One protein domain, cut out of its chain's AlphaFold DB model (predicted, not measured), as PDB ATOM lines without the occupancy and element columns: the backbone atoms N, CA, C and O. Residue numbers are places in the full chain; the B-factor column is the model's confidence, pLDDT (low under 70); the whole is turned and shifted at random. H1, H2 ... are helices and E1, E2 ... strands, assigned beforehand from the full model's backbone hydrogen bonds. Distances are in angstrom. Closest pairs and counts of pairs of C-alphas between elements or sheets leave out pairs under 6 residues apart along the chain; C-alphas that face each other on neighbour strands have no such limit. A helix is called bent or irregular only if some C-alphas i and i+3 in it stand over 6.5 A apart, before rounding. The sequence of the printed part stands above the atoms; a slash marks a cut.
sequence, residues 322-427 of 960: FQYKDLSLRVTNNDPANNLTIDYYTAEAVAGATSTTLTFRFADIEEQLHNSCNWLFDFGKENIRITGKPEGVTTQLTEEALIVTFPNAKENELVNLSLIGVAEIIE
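What this domain is: This is residues 322 to 427 of the 960 residues of an uncharacterized protein of Clostridiales bacterium (UniProt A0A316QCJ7). Two sheets lie one after the other along a rod: a strongly twisted one of five strands, which curls round helix H1 at one end, and a four-stranded one at the other end with H2 over one face. E4 leads from the four-stranded sheet into H1, and E9 runs from H2 into the twisted sheet. The printed part has 106 residues, with two named helices and nine named strands in the order E1 E2 E3 E4 H1 E5 E6 E7 E8 H2 E9, a mixed class of helices and strands. The four-stranded sheet runs E3 E4 E8 E7, antiparallel throughout, while the branched sheet of E1, E2, E5, E6 and E9 is mixed. The whole is compact, with a radius of gyration of the C-alphas of 14.0 A and spans of 44 by 21 by 21 A.

Where its parts are: E1, residues 329 to 333, begins with C-alpha 329 at (-114.101, 75.017, -98.129) and is 13.1 A long. E2 is residues 341 to 344, E3 349 to 351, and E4 355 to 361, 19.4 A long. H1, residues 362 to 373, is 16.4 A long. E5 is residues 376 to 378, E6 384 to 387, E7 394 to 397, and E8 401 to 407, 19.9 A long. H2, residues 408 to 416, is 15.4 A long and irregular: C-alphas 409 and 412 are 8.0 A apart. E9, residues 418 to 426, is 25.7 A long and ends with C-alpha 426 at (-125.619, 84.777, -111.995).

How they stand to each other: E1 and E2 form an antiparallel hairpin, with N 329 and O 344 2.8 A apart, within hydrogen-bond range. On the other side of E1 is E9, parallel, with N 421 and O 330 at 2.7 A. E9 pairs in a staggered way: on the other side of it from E1 are antiparallel E6, which pairs with its residues 418 to 421, with N 385 and O 420 at 2.7 A, and antiparallel E5, which pairs with its residues 424 to 426, with N 378 and O 424 at 2.9 A. H1 is on this sheet and touches E5, the closest C-alphas being those of His 370 and Leu 376, 5.9 A apart. H1 only grazes the other sheet, with its residues 362 to 365. There E3 and E4 form a hairpin, with N 350 and O 357 at 2.8 A. E4 and E8 are antiparallel, with N 358 and O 404 at 2.8 A. E7 and E8 form a hairpin, with N 396 and O 403 at 2.8 A. H2 has a height over this sheet of 7.5 A and only just lies over E8, with 3 of its C-alphas falling on it, slantwise at 46 degrees on the local plane. Every O i to N i+4 pair of H1 is within hydrogen-bond range; H2 has 0 of 5, but 4 of 6 O i to N i+3 pairs.

The domain as a whole: The C-alphas farthest apart, those of Ala 337 and Ala 353, are 46.7 A apart. The printed part has no cut and no long link. Its mean pLDDT is 88.7, and no printed residue is under 70.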
ATOM      1  N   PHE A 322    -105.147  64.806 -88.330       89.44
ATOM      2  CA  PHE A 322    -105.737  65.586 -89.406       89.44
ATOM      3  C   PHE A 322    -104.695  66.529 -90.003       89.44
ATOM      4  O   PHE A 322    -104.007  67.242 -89.266       89.44
ATOM      5  N   GLN A 323    -104.591  66.549 -91.332       89.94
ATOM      6  CA  GLN A 323    -103.651  67.414 -92.039       89.94
ATOM      7  C   GLN A 323    -104.367  68.615 -92.645       89.94
ATOM      8  O   GLN A 323    -105.521  68.529 -93.064       89.94
ATOM      9  N   TYR A 324    -103.669  69.742 -92.784       90.56
ATOM     10  CA  TYR A 324    -104.256  70.942 -93.392       90.56
ATOM     11  C   TYR A 324    -104.718  70.708 -94.836       90.56
ATOM     12  O   TYR A 324    -105.615  71.395 -95.314       90.56
ATOM     13  N   LYS A 325    -104.126  69.729 -95.532       89.31
ATOM     14  CA  LYS A 325    -104.511  69.328 -96.894       89.31
ATOM     15  C   LYS A 325    -105.888  68.675 -96.956       89.31
ATOM     16  O   LYS A 325    -106.475  68.610 -98.030       89.31
ATOM     17  N   ASP A 326    -106.397  68.209 -95.820       86.06
ATOM     18  CA  ASP A 326    -107.733  67.640 -95.708       86.06
ATOM     19  C   ASP A 326    -108.792  68.709 -95.395       86.06
ATOM     20  O   ASP A 326    -109.987  68.442 -95.558       86.06
ATOM     21  N   LEU A 327    -108.385  69.925 -95.005       89.88
ATOM     22  CA  LEU A 327    -109.294  71.051 -94.813       89.88
ATOM     23  C   LEU A 327    -109.749  71.601 -96.168       89.88
ATOM     24  O   LEU A 327    -108.954  72.123 -96.949       89.88
ATOM     25  N   SER A 328    -111.055  71.544 -96.404       89.62
ATOM     26  CA  SER A 328    -111.696  72.128 -97.579       89.62
ATOM     27  C   SER A 328    -112.682  73.234 -97.193       89.62
ATOM     28  O   SER A 328    -113.245  73.246 -96.095       89.62
ATOM     29  N   LEU A 329    -112.932  74.146 -98.125       91.19
ATOM     30  CA  LEU A 329    -114.101  75.017 -98.129       91.19
ATOM     31  C   LEU A 329    -115.182  74.331 -98.962       91.19
ATOM     32  O   LEU A 329    -115.008  74.135-100.164       91.19
ATOM     33  N   ARG A 330    -116.291  73.947 -98.332       88.38
ATOM     34  CA  ARG A 330    -117.421  73.378 -99.061       88.38
ATOM     35  C   ARG A 330    -118.223  74.483 -99.706       88.38
ATOM     36  O   ARG A 330    -118.790  75.301 -98.997       88.38
ATOM     37  N   VAL A 331    -118.351  74.447-101.020       88.56
ATOM     38  CA  VAL A 331    -119.171  75.379-101.780       88.56
ATOM     39  C   VAL A 331    -120.441  74.684-102.255       88.56
ATOM     40  O   VAL A 331    -120.403  73.599-102.838       88.56
ATOM     41  N   THR A 332    -121.569  75.323-101.979       87.94
ATOM     42  CA  THR A 332    -122.908  74.967-102.467       87.94
ATOM     43  C   THR A 332    -123.460  76.107-103.314       87.94
ATOM     44  O   THR A 332    -122.846  77.169-103.344       87.94
ATOM     45  N   ASN A 333    -124.585  75.919-104.002       86.44
ATOM     46  CA  ASN A 333    -125.249  76.991-104.748       86.44
ATOM     47  C   ASN A 333    -126.620  77.367-104.162       86.44
ATOM     48  O   ASN A 333    -127.164  76.680-103.297       86.44
ATOM     49  N   ASN A 334    -127.185  78.463-104.665       84.62
ATOM     50  CA  ASN A 334    -128.494  78.985-104.274       84.62
ATOM     51  C   ASN A 334    -129.702  78.357-105.010       84.62
ATOM     52  O   ASN A 334    -130.834  78.686-104.654       84.62
ATOM     53  N   ASP A 335    -129.510  77.468-106.000       80.44
ATOM     54  CA  ASP A 335    -130.615  76.815-106.728       80.44
ATOM     55  C   ASP A 335    -130.945  75.420-106.149       80.44
ATOM     56  O   ASP A 335    -130.219  74.460-106.425       80.44
ATOM     57  N   PRO A 336    -132.078  75.265-105.428       71.38
ATOM     58  CA  PRO A 336    -132.473  73.998-104.817       71.38
ATOM     59  C   PRO A 336    -132.851  72.903-105.827       71.38
ATOM     60  O   PRO A 336    -132.922  71.729-105.453       71.38
ATOM     61  N   ALA A 337    -133.157  73.258-107.082       73.50
ATOM     62  CA  ALA A 337    -133.513  72.300-108.129       73.50
ATOM     63  C   ALA A 337    -132.276  71.704-108.816       73.50
ATOM     64  O   ALA A 337    -132.332  70.570-109.296       73.50
ATOM     65  N   ASN A 338    -131.164  72.443-108.829       72.75
ATOM     66  CA  ASN A 338    -129.900  72.051-109.444       72.75
ATOM     67  C   ASN A 338    -128.753  72.233-108.439       72.75
ATOM     68  O   ASN A 338    -127.886  73.088-108.608       72.75
ATOM     69  N   ASN A 339    -128.768  71.425-107.375       72.31
ATOM     70  CA  ASN A 339    -127.797  71.526-106.286       72.31
ATOM     71  C   ASN A 339    -126.370  71.183-106.744       72.31
ATOM     72  O   ASN A 339    -126.102  70.085-107.238       72.31
ATOM     73  N   LEU A 340    -125.447  72.101-106.483       75.88
ATOM     74  CA  LEU A 340    -124.004  71.948-106.575       75.88
ATOM     75  C   LEU A 340    -123.440  71.694-105.175       75.88
ATOM     76  O   LEU A 340    -123.839  72.328-104.198       75.88
ATOM     77  N   THR A 341    -122.491  70.773-105.058       81.38
ATOM     78  CA  THR A 341    -121.686  70.614-103.842       81.38
ATOM     79  C   THR A 341    -120.272  70.246-104.253       81.38
ATOM     80  O   THR A 341    -120.053  69.186-104.835       81.38
ATOM     81  N   ILE A 342    -119.324  71.138-103.976       82.25
ATOM     82  CA  ILE A 342    -117.904  70.970-104.294       82.25
ATOM     83  C   ILE A 342    -117.090  71.261-103.035       82.25
ATOM     84  O   ILE A 342    -117.304  72.269-102.371       82.25
ATOM     85  N   ASP A 343    -116.131  70.394-102.724       85.75
ATOM     86  CA  ASP A 343    -115.128  70.647-101.691       85.75
ATOM     87  C   ASP A 343    -113.893  71.273-102.355       85.75
ATOM     88  O   ASP A 343    -113.173  70.604-103.099       85.75
ATOM     89  N   TYR A 344    -113.664  72.564-102.114       88.19
ATOM     90  CA  TYR A 344    -112.516  73.298-102.638       88.19
ATOM     91  C   TYR A 344    -111.337  73.216-101.668       88.19
ATOM     92  O   TYR A 344    -111.478  73.500-100.476       88.19
ATOM     93  N   TYR A 345    -110.157  72.888-102.186       89.62
ATOM     94  CA  TYR A 345    -108.917  72.817-101.418       89.62
ATOM     95  C   TYR A 345    -107.940  73.837-101.961       89.62
ATOM     96  O   TYR A 345    -107.693  73.883-103.165       89.62
ATOM     97  N   THR A 346    -107.350  74.631-101.075       87.06
ATOM     98  CA  THR A 346    -106.374  75.616-101.518       87.06
ATOM     99  C   THR A 346    -105.013  74.985-101.813       87.06
ATOM    100  O   THR A 346    -104.504  74.165-101.045       87.06
ATOM    101  N   ALA A 347    -104.408  75.407-102.924       82.56
ATOM    102  CA  ALA A 347    -102.999  75.174-103.223       82.56
ATOM    103  C   ALA A 347    -102.082  76.249-102.599       82.56
ATOM    104  O   ALA A 347    -100.868  76.054-102.519       82.56
ATOM    105  N   GLU A 348    -102.645  77.363-102.120       87.06
ATOM    106  CA  GLU A 348    -101.922  78.474-101.495       87.06
ATOM    107  C   GLU A 348    -101.709  78.234 -99.997       87.06
ATOM    108  O   GLU A 348    -102.323  78.867 -99.133       87.06
ATOM    109  N   ALA A 349    -100.808  77.302 -99.687       91.00
ATOM    110  CA  ALA A 349    -100.316  77.083 -98.334       91.00
ATOM    111  C   ALA A 349     -98.928  77.719 -98.159       91.00
ATOM    112  O   ALA A 349     -97.942  77.270 -98.746       91.00
ATOM    113  N   VAL A 350     -98.832  78.741 -97.308       93.38
ATOM    114  CA  VAL A 350     -97.561  79.376 -96.936       93.38
ATOM    115  C   VAL A 350     -97.115  78.826 -95.586       93.38
ATOM    116  O   VAL A 350     -97.598  79.246 -94.530       93.38
ATOM    117  N   ALA A 351     -96.192  77.864 -95.622       89.00
ATOM    118  CA  ALA A 351     -95.597  77.278 -94.427       89.00
ATOM    119  C   ALA A 351     -94.493  78.191 -93.866       89.00
ATOM    120  O   ALA A 351     -93.418  78.329 -94.451       89.00
ATOM    121  N   GLY A 352     -94.751  78.817 -92.720       87.75
ATOM    122  CA  GLY A 352     -93.754  79.543 -91.938       87.75
ATOM    123  C   GLY A 352     -93.078  78.653 -90.890       87.75
ATOM    124  O   GLY A 352     -93.493  77.525 -90.625       87.75
ATOM    125  N   ALA A 353     -92.041  79.181 -90.231       88.06
ATOM    126  CA  ALA A 353     -91.283  78.430 -89.221       88.06
ATOM    127  C   ALA A 353     -92.132  78.007 -88.003       88.06
ATOM    128  O   ALA A 353     -91.895  76.953 -87.418       88.06
ATOM    129  N   THR A 354     -93.115  78.825 -87.612       92.69
ATOM    130  CA  THR A 354     -93.947  78.608 -86.412       92.69
ATOM    131  C   THR A 354     -95.429  78.410 -86.717       92.69
ATOM    132  O   THR A 354     -96.149  77.821 -85.907       92.69
ATOM    133  N   SER A 355     -95.898  78.896 -87.863       94.81
ATOM    134  CA  SER A 355     -97.302  78.861 -88.266       94.81
ATOM    135  C   SER A 355     -97.425  78.709 -89.771       94.81
ATOM    136  O   SER A 355     -96.522  79.098 -90.512       94.81
ATOM    137  N   THR A 356     -98.551  78.160 -90.203       96.19
ATOM    138  CA  THR A 356     -98.918  77.986 -91.604       96.19
ATOM    139  C   THR A 356    -100.175  78.796 -91.886       96.19
ATOM    140  O   THR A 356    -101.059  78.910 -91.034       96.19
ATOM    141  N   THR A 357    -100.229  79.393 -93.075       96.94
ATOM    142  CA  THR A 357    -101.391  80.143 -93.565       96.94
ATOM    143  C   THR A 357    -101.929  79.495 -94.832       96.94
ATOM    144  O   THR A 357    -101.152  79.174 -95.729       96.94
ATOM    145  N   LEU A 358    -103.243  79.305 -94.889       96.81
ATOM    146  CA  LEU A 358    -103.995  78.810 -96.039       96.81
ATOM    147  C   LEU A 358    -104.848  79.952 -96.587       96.81
ATOM    148  O   LEU A 358    -105.562  80.595 -95.812       96.81
ATOM    149  N   THR A 359    -104.816  80.168 -97.898       95.19
ATOM    150  CA  THR A 359    -105.597  81.226 -98.553       95.19
ATOM    151  C   THR A 359    -106.588  80.623 -99.537       95.19
ATOM    152  O   THR A 359    -106.204  80.023-100.533       95.19
ATOM    153  N   PHE A 360    -107.879  80.788 -99.285       94.25
ATOM    154  CA  PHE A 360    -108.956  80.407-100.193       94.25
ATOM    155  C   PHE A 360    -109.397  81.655-100.965       94.25
ATOM    156  O   PHE A 360    -110.221  82.420-100.460       94.25
ATOM    157  N   ARG A 361    -108.811  81.899-102.144       90.69
ATOM    158  CA  ARG A 361    -109.174  83.043-102.994       90.69
ATOM    159  C   ARG A 361    -110.509  82.806-103.676       90.69
ATOM    160  O   ARG A 361    -110.724  81.746-104.258       90.69
ATOM    161  N   PHE A 362    -111.379  83.804-103.638       89.94
ATOM    162  CA  PHE A 362    -112.716  83.694-104.215       89.94
ATOM    163  C   PHE A 362    -112.676  83.565-105.744       89.94
ATOM    164  O   PHE A 362    -113.348  82.695-106.287       89.94
ATOM    165  N   ALA A 363    -111.777  84.294-106.409       83.94
ATOM    166  CA  ALA A 363    -111.570  84.212-107.857       83.94
ATOM    167  C   ALA A 363    -111.205  82.802-108.348       83.94
ATOM    168  O   ALA A 363    -111.724  82.338-109.362       83.94
ATOM    169  N   ASP A 364    -110.323  82.110-107.623       87.56
ATOM    170  CA  ASP A 364    -109.890  80.757-107.983       87.56
ATOM    171  C   ASP A 364    -111.024  79.744-107.772       87.56
ATOM    172  O   ASP A 364    -111.185  78.796-108.543       87.56
ATOM    173  N   ILE A 365    -111.836  79.967-106.732       88.81
ATOM    174  CA  ILE A 365    -113.030  79.170-106.461       88.81
ATOM    175  C   ILE A 365    -114.025  79.345-107.605       88.81
ATOM    176  O   ILE A 365    -114.440  78.347-108.182       88.81
ATOM    177  N   GLU A 366    -114.370  80.574-107.984       87.69
ATOM    178  CA  GLU A 366    -115.285  80.846-109.100       87.69
ATOM    179  C   GLU A 366    -114.784  80.260-110.422       87.69
ATOM    180  O   GLU A 366    -115.562  79.627-111.140       87.69
ATOM    181  N   GLU A 367    -113.487  80.381-110.718       85.81
ATOM    182  CA  GLU A 367    -112.865  79.750-111.886       85.81
ATOM    183  C   GLU A 367    -113.026  78.223-111.848       85.81
ATOM    184  O   GLU A 367    -113.428  77.611-112.843       85.81
ATOM    185  N   GLN A 368    -112.780  77.586-110.698       85.56
ATOM    186  CA  GLN A 368    -112.983  76.145-110.547       85.56
ATOM    187  C   GLN A 368    -114.459  75.752-110.689       85.56
ATOM    188  O   GLN A 368    -114.758  74.748-111.345       85.56
ATOM    189  N   LEU A 369    -115.384  76.505-110.091       84.44
ATOM    190  CA  LEU A 369    -116.821  76.245-110.194       84.44
ATOM    191  C   LEU A 369    -117.280  76.357-111.652       84.44
ATOM    192  O   LEU A 369    -117.938  75.439-112.154       84.44
ATOM    193  N   HIS A 370    -116.869  77.414-112.355       84.31
ATOM    194  CA  HIS A 370    -117.171  77.616-113.769       84.31
ATOM    195  C   HIS A 370    -116.619  76.478-114.629       84.31
ATOM    196  O   HIS A 370    -117.362  75.866-115.390       84.31
ATOM    197  N   ASN A 371    -115.354  76.099-114.448       81.69
ATOM    198  CA  ASN A 371    -114.756  74.977-115.178       81.69
ATOM    199  C   ASN A 371    -115.450  73.633-114.885       81.69
ATOM    200  O   ASN A 371    -115.430  72.732-115.724       81.69
ATOM    201  N   SER A 372    -116.064  73.486-113.707       79.38
ATOM    202  CA  SER A 372    -116.724  72.245-113.283       79.38
ATOM    203  C   SER A 372    -118.150  72.095-113.819       79.38
ATOM    204  O   SER A 372    -118.559  70.980-114.143       79.38
ATOM    205  N   CYS A 373    -118.926  73.181-113.892       79.50
ATOM    206  CA  CYS A 373    -120.356  73.122-114.237       79.50
ATOM    207  C   CYS A 373    -120.819  74.130-115.301       79.50
ATOM    208  O   CYS A 373    -121.983  74.105-115.695       79.50
ATOM    209  N   ASN A 374    -119.914  74.968-115.812       81.94
ATOM    210  CA  ASN A 374    -120.159  75.982-116.841       81.94
ATOM    211  C   ASN A 374    -121.246  77.010-116.460       81.94
ATOM    212  O   ASN A 374    -121.911  77.576-117.330       81.94
ATOM    213  N   TRP A 375    -121.438  77.240-115.159       84.44
ATOM    214  CA  TRP A 375    -122.250  78.329-114.609       84.44
ATOM    215  C   TRP A 375    -121.350  79.473-114.149       84.44
ATOM    216  O   TRP A 375    -120.157  79.278-113.919       84.44
ATOM    217  N   LEU A 376    -121.913  80.673-114.057       87.50
ATOM    218  CA  LEU A 376    -121.238  81.835-113.491       87.50
ATOM    219  C   LEU A 376    -121.750  82.050-112.080       87.50
ATOM    220  O   LEU A 376    -122.936  81.839-111.813       87.50
ATOM    221  N   PHE A 377    -120.841  82.440-111.200       87.94
ATOM    222  CA  PHE A 377    -121.131  82.611-109.791       87.94
ATOM    223  C   PHE A 377    -120.688  83.987-109.316       87.94
ATOM    224  O   PHE A 377    -119.679  84.498-109.803       87.94
ATOM    225  N   ASP A 378    -121.459  84.541-108.385       87.56
ATOM    226  CA  ASP A 378    -121.036  85.602-107.476       87.56
ATOM    227  C   ASP A 378    -120.692  84.957-106.129       87.56
ATOM    228  O   ASP A 378    -121.525  84.286-105.495       87.56
ATOM    229  N   PHE A 379    -119.424  85.062-105.742       88.56
ATOM    230  CA  PHE A 379    -118.881  84.443-104.544       88.56
ATOM    231  C   PHE A 379    -117.919  85.391-103.828       88.56
ATOM    232  O   PHE A 379    -116.775  85.580-104.231       88.56
ATOM    233  N   GLY A 380    -118.362  85.927-102.698       88.12
ATOM    234  CA  GLY A 380    -117.587  86.795-101.826       88.12
ATOM    235  C   GLY A 380    -117.644  86.379-100.358       88.12
ATOM    236  O   GLY A 380    -118.079  85.288 -99.970       88.12
ATOM    237  N   LYS A 381    -117.164  87.268 -99.489       89.12
ATOM    238  CA  LYS A 381    -117.043  87.006 -98.044       89.12
ATOM    239  C   LYS A 381    -118.392  86.777 -97.361       89.12
ATOM    240  O   LYS A 381    -118.469  86.007 -96.407       89.12
ATOM    241  N   GLU A 382    -119.443  87.442 -97.828       88.44
ATOM    242  CA  GLU A 382    -120.822  87.320 -97.343       88.44
ATOM    243  C   GLU A 382    -121.427  85.947 -97.632       88.44
ATOM    244  O   GLU A 382    -122.310  85.503 -96.895       88.44
ATOM    245  N   ASN A 383    -120.904  85.238 -98.632       89.00
ATOM    246  CA  ASN A 383    -121.309  83.877 -98.961       89.00
ATOM    247  C   ASN A 383    -120.690  82.836 -98.021       89.00
ATOM    248  O   ASN A 383    -121.121  81.682 -98.038       89.00
ATOM    249  N   ILE A 384    -119.692  83.210 -97.207       93.12
ATOM    250  CA  ILE A 384    -118.947  82.287 -96.349       93.12
ATOM    251  C   ILE A 384    -119.513  82.254 -94.930       93.12
ATOM    252  O   ILE A 384    -119.513  83.229 -94.177       93.12
ATOM    253  N   ARG A 385    -119.873  81.051 -94.501       90.81
ATOM    254  CA  ARG A 385    -120.171  80.698 -93.122       90.81
ATOM    255  C   ARG A 385    -119.020  79.892 -92.524       90.81
ATOM    256  O   ARG A 385    -118.734  78.771 -92.939       90.81
ATOM    257  N   ILE A 386    -118.422  80.442 -91.473       91.12
ATOM    258  CA  ILE A 386    -117.398  79.773 -90.664       91.12
ATOM    259  C   ILE A 386    -118.043  79.295 -89.367       91.12
ATOM    260  O   ILE A 386    -118.690  80.072 -88.661       91.12
ATOM    261  N   THR A 387    -117.863  78.022 -89.034       86.62
ATOM    262  CA  THR A 387    -118.291  77.454 -87.751       86.62
ATOM    263  C   THR A 387    -117.169  76.642 -87.111       86.62
ATOM    264  O   THR A 387    -116.239  76.200 -87.783       86.62
ATOM    265  N   GLY A 388    -117.234  76.488 -85.787       82.69
ATOM    266  CA  GLY A 388    -116.124  75.957 -84.997       82.69
ATOM    267  C   GLY A 388    -115.123  77.042 -84.591       82.69
ATOM    268  O   GLY A 388    -115.020  78.099 -85.213       82.69
ATOM    269  N   LYS A 389    -114.417  76.809 -83.482       85.25
ATOM    270  CA  LYS A 389    -113.366  77.705 -82.981       85.25
ATOM    271  C   LYS A 389    -112.219  76.872 -82.403       85.25
ATOM    272  O   LYS A 389    -112.128  76.751 -81.179       85.25
ATOM    273  N   PRO A 390    -111.395  76.249 -83.263       89.88
ATOM    274  CA  PRO A 390    -110.300  75.418 -82.795       89.88
ATOM    275  C   PRO A 390    -109.261  76.220 -82.012       89.88
ATOM    276  O   PRO A 390    -109.095  77.428 -82.209       89.88
ATOM    277  N   GLU A 391    -108.543  75.547 -81.118       90.69
ATOM    278  CA  GLU A 391    -107.536  76.201 -80.289       90.69
ATOM    279  C   GLU A 391    -106.362  76.704 -81.145       90.69
ATOM    280  O   GLU A 391    -105.713  75.944 -81.859       90.69
ATOM    281  N   GLY A 392    -106.063  78.003 -81.061       90.75
ATOM    282  CA  GLY A 392    -104.929  78.615 -81.762       90.75
ATOM    283  C   GLY A 392    -105.134  78.847 -83.263       90.75
ATOM    284  O   GLY A 392    -104.275  79.469 -83.880       90.75
ATOM    285  N   VAL A 393    -106.256  78.412 -83.842       95.19
ATOM    286  CA  VAL A 393    -106.605  78.671 -85.246       95.19
ATOM    287  C   VAL A 393    -107.334  80.010 -85.356       95.19
ATOM    288  O   VAL A 393    -108.235  80.316 -84.572       95.19
ATOM    289  N   THR A 394    -106.956  80.813 -86.345       95.00
ATOM    290  CA  THR A 394    -107.600  82.094 -86.661       95.00
ATOM    291  C   THR A 394    -108.103  82.087 -88.094       95.00
ATOM    292  O   THR A 394    -107.458  81.524 -88.977       95.00
ATOM    293  N   THR A 395    -109.259  82.706 -88.318       95.25
ATOM    294  CA  THR A 395    -109.840  82.889 -89.647       95.25
ATOM    295  C   THR A 395    -110.095  84.367 -89.904       95.25
ATOM    296  O   THR A 395    -110.513  85.103 -89.006       95.25
ATOM    297  N   GLN A 396    -109.835  84.809 -91.127       94.75
ATOM    298  CA  GLN A 396    -110.060  86.179 -91.569       94.75
ATOM    299  C   GLN A 396    -110.720  86.159 -92.945       94.75
ATOM    300  O   GLN A 396    -110.180  85.586 -93.883       94.75
ATOM    301  N   LEU A 397    -111.874  86.812 -93.060       94.00
ATOM    302  CA  LEU A 397    -112.507  87.101 -94.342       94.00
ATOM    303  C   LEU A 397    -112.054  88.485 -94.812       94.00
ATOM    304  O   LEU A 397    -112.222  89.471 -94.090       94.00
ATOM    305  N   THR A 398    -111.448  88.546 -95.991       92.25
ATOM    306  CA  THR A 398    -111.136  89.789 -96.707       92.25
ATOM    307  C   THR A 398    -112.151  89.991 -97.834       92.25
ATOM    308  O   THR A 398    -113.063  89.185 -97.983       92.25
ATOM    309  N   GLU A 399    -112.025  91.060 -98.623       85.69
ATOM    310  CA  GLU A 399    -112.860  91.226 -99.826       85.69
ATOM    311  C   GLU A 399    -112.582  90.147-100.891       85.69
ATOM    312  O   GLU A 399    -113.458  89.840-101.684       85.69
ATOM    313  N   GLU A 400    -111.386  89.547-100.896       87.06
ATOM    314  CA  GLU A 400    -110.915  88.679-101.990       87.06
ATOM    315  C   GLU A 400    -110.678  87.217-101.575       87.06
ATOM    316  O   GLU A 400    -110.500  86.344-102.429       87.06
ATOM    317  N   ALA A 401    -110.591  86.932-100.271       92.62
ATOM    318  CA  ALA A 401    -110.225  85.608 -99.790       92.62
ATOM    319  C   ALA A 401    -110.693  85.309 -98.360       92.62
ATOM    320  O   ALA A 401    -110.848  86.187 -97.508       92.62
ATOM    321  N   LEU A 402    -110.795  84.014 -98.065       95.69
ATOM    322  CA  LEU A 402    -110.773  83.477 -96.709       95.69
ATOM    323  C   LEU A 402    -109.345  83.039 -96.359       95.69
ATOM    324  O   LEU A 402    -108.775  82.166 -97.009       95.69
ATOM    325  N   ILE A 403    -108.784  83.601 -95.294       96.38
ATOM    326  CA  ILE A 403    -107.453  83.272 -94.778       96.38
ATOM    327  C   ILE A 403    -107.604  82.464 -93.488       96.38
ATOM    328  O   ILE A 403    -108.309  82.883 -92.568       96.38
ATOM    329  N   VAL A 404    -106.925  81.320 -93.403       96.88
ATOM    330  CA  VAL A 404    -106.860  80.469 -92.205       96.88
ATOM    331  C   VAL A 404    -105.411  80.365 -91.746       96.88
ATOM    332  O   VAL A 404    -104.565  79.869 -92.484       96.88
ATOM    333  N   THR A 405    -105.114  80.785 -90.518       96.56
ATOM    334  CA  THR A 405    -103.760  80.722 -89.944       96.56
ATOM    335  C   THR A 405    -103.754  79.876 -88.678       96.56
ATOM    336  O   THR A 405    -104.590  80.073 -87.791       96.56
ATOM    337  N   PHE A 406    -102.789  78.961 -88.572       96.44
ATOM    338  CA  PHE A 406    -102.649  78.046 -87.438       96.44
ATOM    339  C   PHE A 406    -101.171  77.783 -87.079       96.44
ATOM    340  O   PHE A 406    -100.313  77.749 -87.964       96.44
ATOM    341  N   PRO A 407    -100.832  77.582 -85.791       96.50
ATOM    342  CA  PRO A 407     -99.514  77.105 -85.382       96.50
ATOM    343  C   PRO A 407     -99.245  75.694 -85.910       96.50
ATOM    344  O   PRO A 407    -100.105  74.826 -85.786       96.50
ATOM    345  N   ASN A 408     -98.029  75.418 -86.388       93.38
ATOM    346  CA  ASN A 408     -97.689  74.104 -86.965       93.38
ATOM    347  C   ASN A 408     -97.914  72.946 -85.965       93.38
ATOM    348  O   ASN A 408     -98.333  71.861 -86.342       93.38
ATOM    349  N   ALA A 409     -97.712  73.189 -84.663       93.88
ATOM    350  CA  ALA A 409     -97.948  72.206 -83.597       93.88
ATOM    351  C   ALA A 409     -99.437  71.936 -83.288       93.88
ATOM    352  O   ALA A 409     -99.747  71.061 -82.482       93.88
ATOM    353  N   LYS A 410    -100.351  72.716 -83.872       93.94
ATOM    354  CA  LYS A 410    -101.804  72.648 -83.667       93.94
ATOM    355  C   LYS A 410    -102.549  72.334 -84.970       93.94
ATOM    356  O   LYS A 410    -103.748  72.550 -85.046       93.94
ATOM    357  N   GLU A 411    -101.865  71.799 -85.982       93.94
ATOM    358  CA  GLU A 411    -102.472  71.422 -87.270       93.94
ATOM    359  C   GLU A 411    -103.682  70.490 -87.104       93.94
ATOM    360  O   GLU A 411    -104.727  70.720 -87.705       93.94
ATOM    361  N   ASN A 412    -103.588  69.510 -86.203       91.19
ATOM    362  CA  ASN A 412    -104.673  68.567 -85.938       91.19
ATOM    363  C   ASN A 412    -105.966  69.242 -85.426       91.19
ATOM    364  O   ASN A 412    -107.051  68.683 -85.565       91.19
ATOM    365  N   GLU A 413    -105.884  70.455 -84.863       91.31
ATOM    366  CA  GLU A 413    -107.064  71.209 -84.415       91.31
ATOM    367  C   GLU A 413    -107.938  71.681 -85.585       91.31
ATOM    368  O   GLU A 413    -109.126  71.935 -85.390       91.31
ATOM    369  N   LEU A 414    -107.401  71.752 -86.811       91.44
ATOM    370  CA  LEU A 414    -108.163  72.152 -88.002       91.44
ATOM    371  C   LEU A 414    -109.374  71.252 -88.265       91.44
ATOM    372  O   LEU A 414    -110.338  71.706 -88.872       91.44
ATOM    373  N   VAL A 415    -109.372  70.021 -87.748       87.38
ATOM    374  CA  VAL A 415    -110.516  69.106 -87.827       87.38
ATOM    375  C   VAL A 415    -111.793  69.676 -87.186       87.38
ATOM    376  O   VAL A 415    -112.903  69.266 -87.516       87.38
ATOM    377  N   ASN A 416    -111.644  70.630 -86.262       86.38
ATOM    378  CA  ASN A 416    -112.741  71.288 -85.555       86.38
ATOM    379  C   ASN A 416    -113.209  72.582 -86.253       86.38
ATOM    380  O   ASN A 416    -113.983  73.346 -85.666       86.38
ATOM    381  N   LEU A 417    -112.702  72.879 -87.456       89.94
ATOM    382  CA  LEU A 417    -113.074  74.037 -88.266       89.94
ATOM    383  C   LEU A 417    -113.963  73.594 -89.434       89.94
ATOM    384  O   LEU A 417    -113.578  72.731 -90.216       89.94
ATOM    385  N   SER A 418    -115.122  74.233 -89.590       88.06
ATOM    386  CA  SER A 418    -116.034  73.990 -90.711       88.06
ATOM    387  C   SER A 418    -116.229  75.266 -91.527       88.06
ATOM    388  O   SER A 418    -116.597  76.320 -90.997       88.06
ATOM    389  N   LEU A 419    -115.940  75.158 -92.825       91.50
ATOM    390  CA  LEU A 419    -115.931  76.250 -93.795       91.50
ATOM    391  C   LEU A 419    -116.959  75.959 -94.889       91.50
ATOM    392  O   LEU A 419    -116.767  75.033 -95.677       91.50
ATOM    393  N   ILE A 420    -118.042  76.731 -94.950       89.88
ATOM    394  CA  ILE A 420    -119.125  76.531 -95.922       89.88
ATOM    395  C   ILE A 420    -119.354  77.828 -96.695       89.88
ATOM    396  O   ILE A 420    -119.465  78.882 -96.085       89.88
ATOM    397  N   GLY A 421    -119.448  77.752 -98.015       91.00
ATOM    398  CA  GLY A 421    -119.785  78.842 -98.921       91.00
ATOM    399  C   GLY A 421    -121.069  78.555 -99.702       91.00
ATOM    400  O   GLY A 421    -121.333  77.404-100.060       91.00
ATOM    401  N   VAL A 422    -121.859  79.589 -99.991       91.00
ATOM    402  CA  VAL A 422    -123.035  79.507-100.879       91.00
ATOM    403  C   VAL A 422    -122.840  80.440-102.073       91.00
ATOM    404  O   VAL A 422    -123.062  81.638-101.958       91.00
ATOM    405  N   ALA A 423    -122.419  79.889-103.207       89.69
ATOM    406  CA  ALA A 423    -122.221  80.612-104.456       89.69
ATOM    407  C   ALA A 423    -123.553  80.916-105.151       89.69
ATOM    408  O   ALA A 423    -124.383  80.027-105.362       89.69
ATOM    409  N   GLU A 424    -123.769  82.176-105.506       89.56
ATOM    410  CA  GLU A 424    -124.984  82.617-106.183       89.56
ATOM    411  C   GLU A 424    -124.826  82.470-107.696       89.56
ATOM    412  O   GLU A 424    -123.887  83.013-108.263       89.56
ATOM    413  N   ILE A 425    -125.715  81.720-108.359       87.19
ATOM    414  CA  ILE A 425    -125.699  81.605-109.825       87.19
ATOM    415  C   ILE A 425    -126.177  82.923-110.440       87.19
ATOM    416  O   ILE A 425    -127.276  83.383-110.128       87.19
ATOM    417  N   ILE A 426    -125.386  83.473-111.359       88.56
ATOM    418  CA  ILE A 426    -125.619  84.777-111.995       88.56
ATOM    419  C   ILE A 426    -125.605  84.700-113.529       88.56
ATOM    420  O   ILE A 426    -125.148  83.721-114.124       88.56
ATOM    421  N   GLU A 427    -126.125  85.745-114.180       88.00
ATOM    422  CA  GLU A 427    -126.084  85.904-115.639       88.00
ATOM    423  C   GLU A 427    -124.746  86.499-116.102       88.00
ATOM    424  O   GLU A 427    -124.100  87.251-115.370       88.00
TER     425      GLU A 427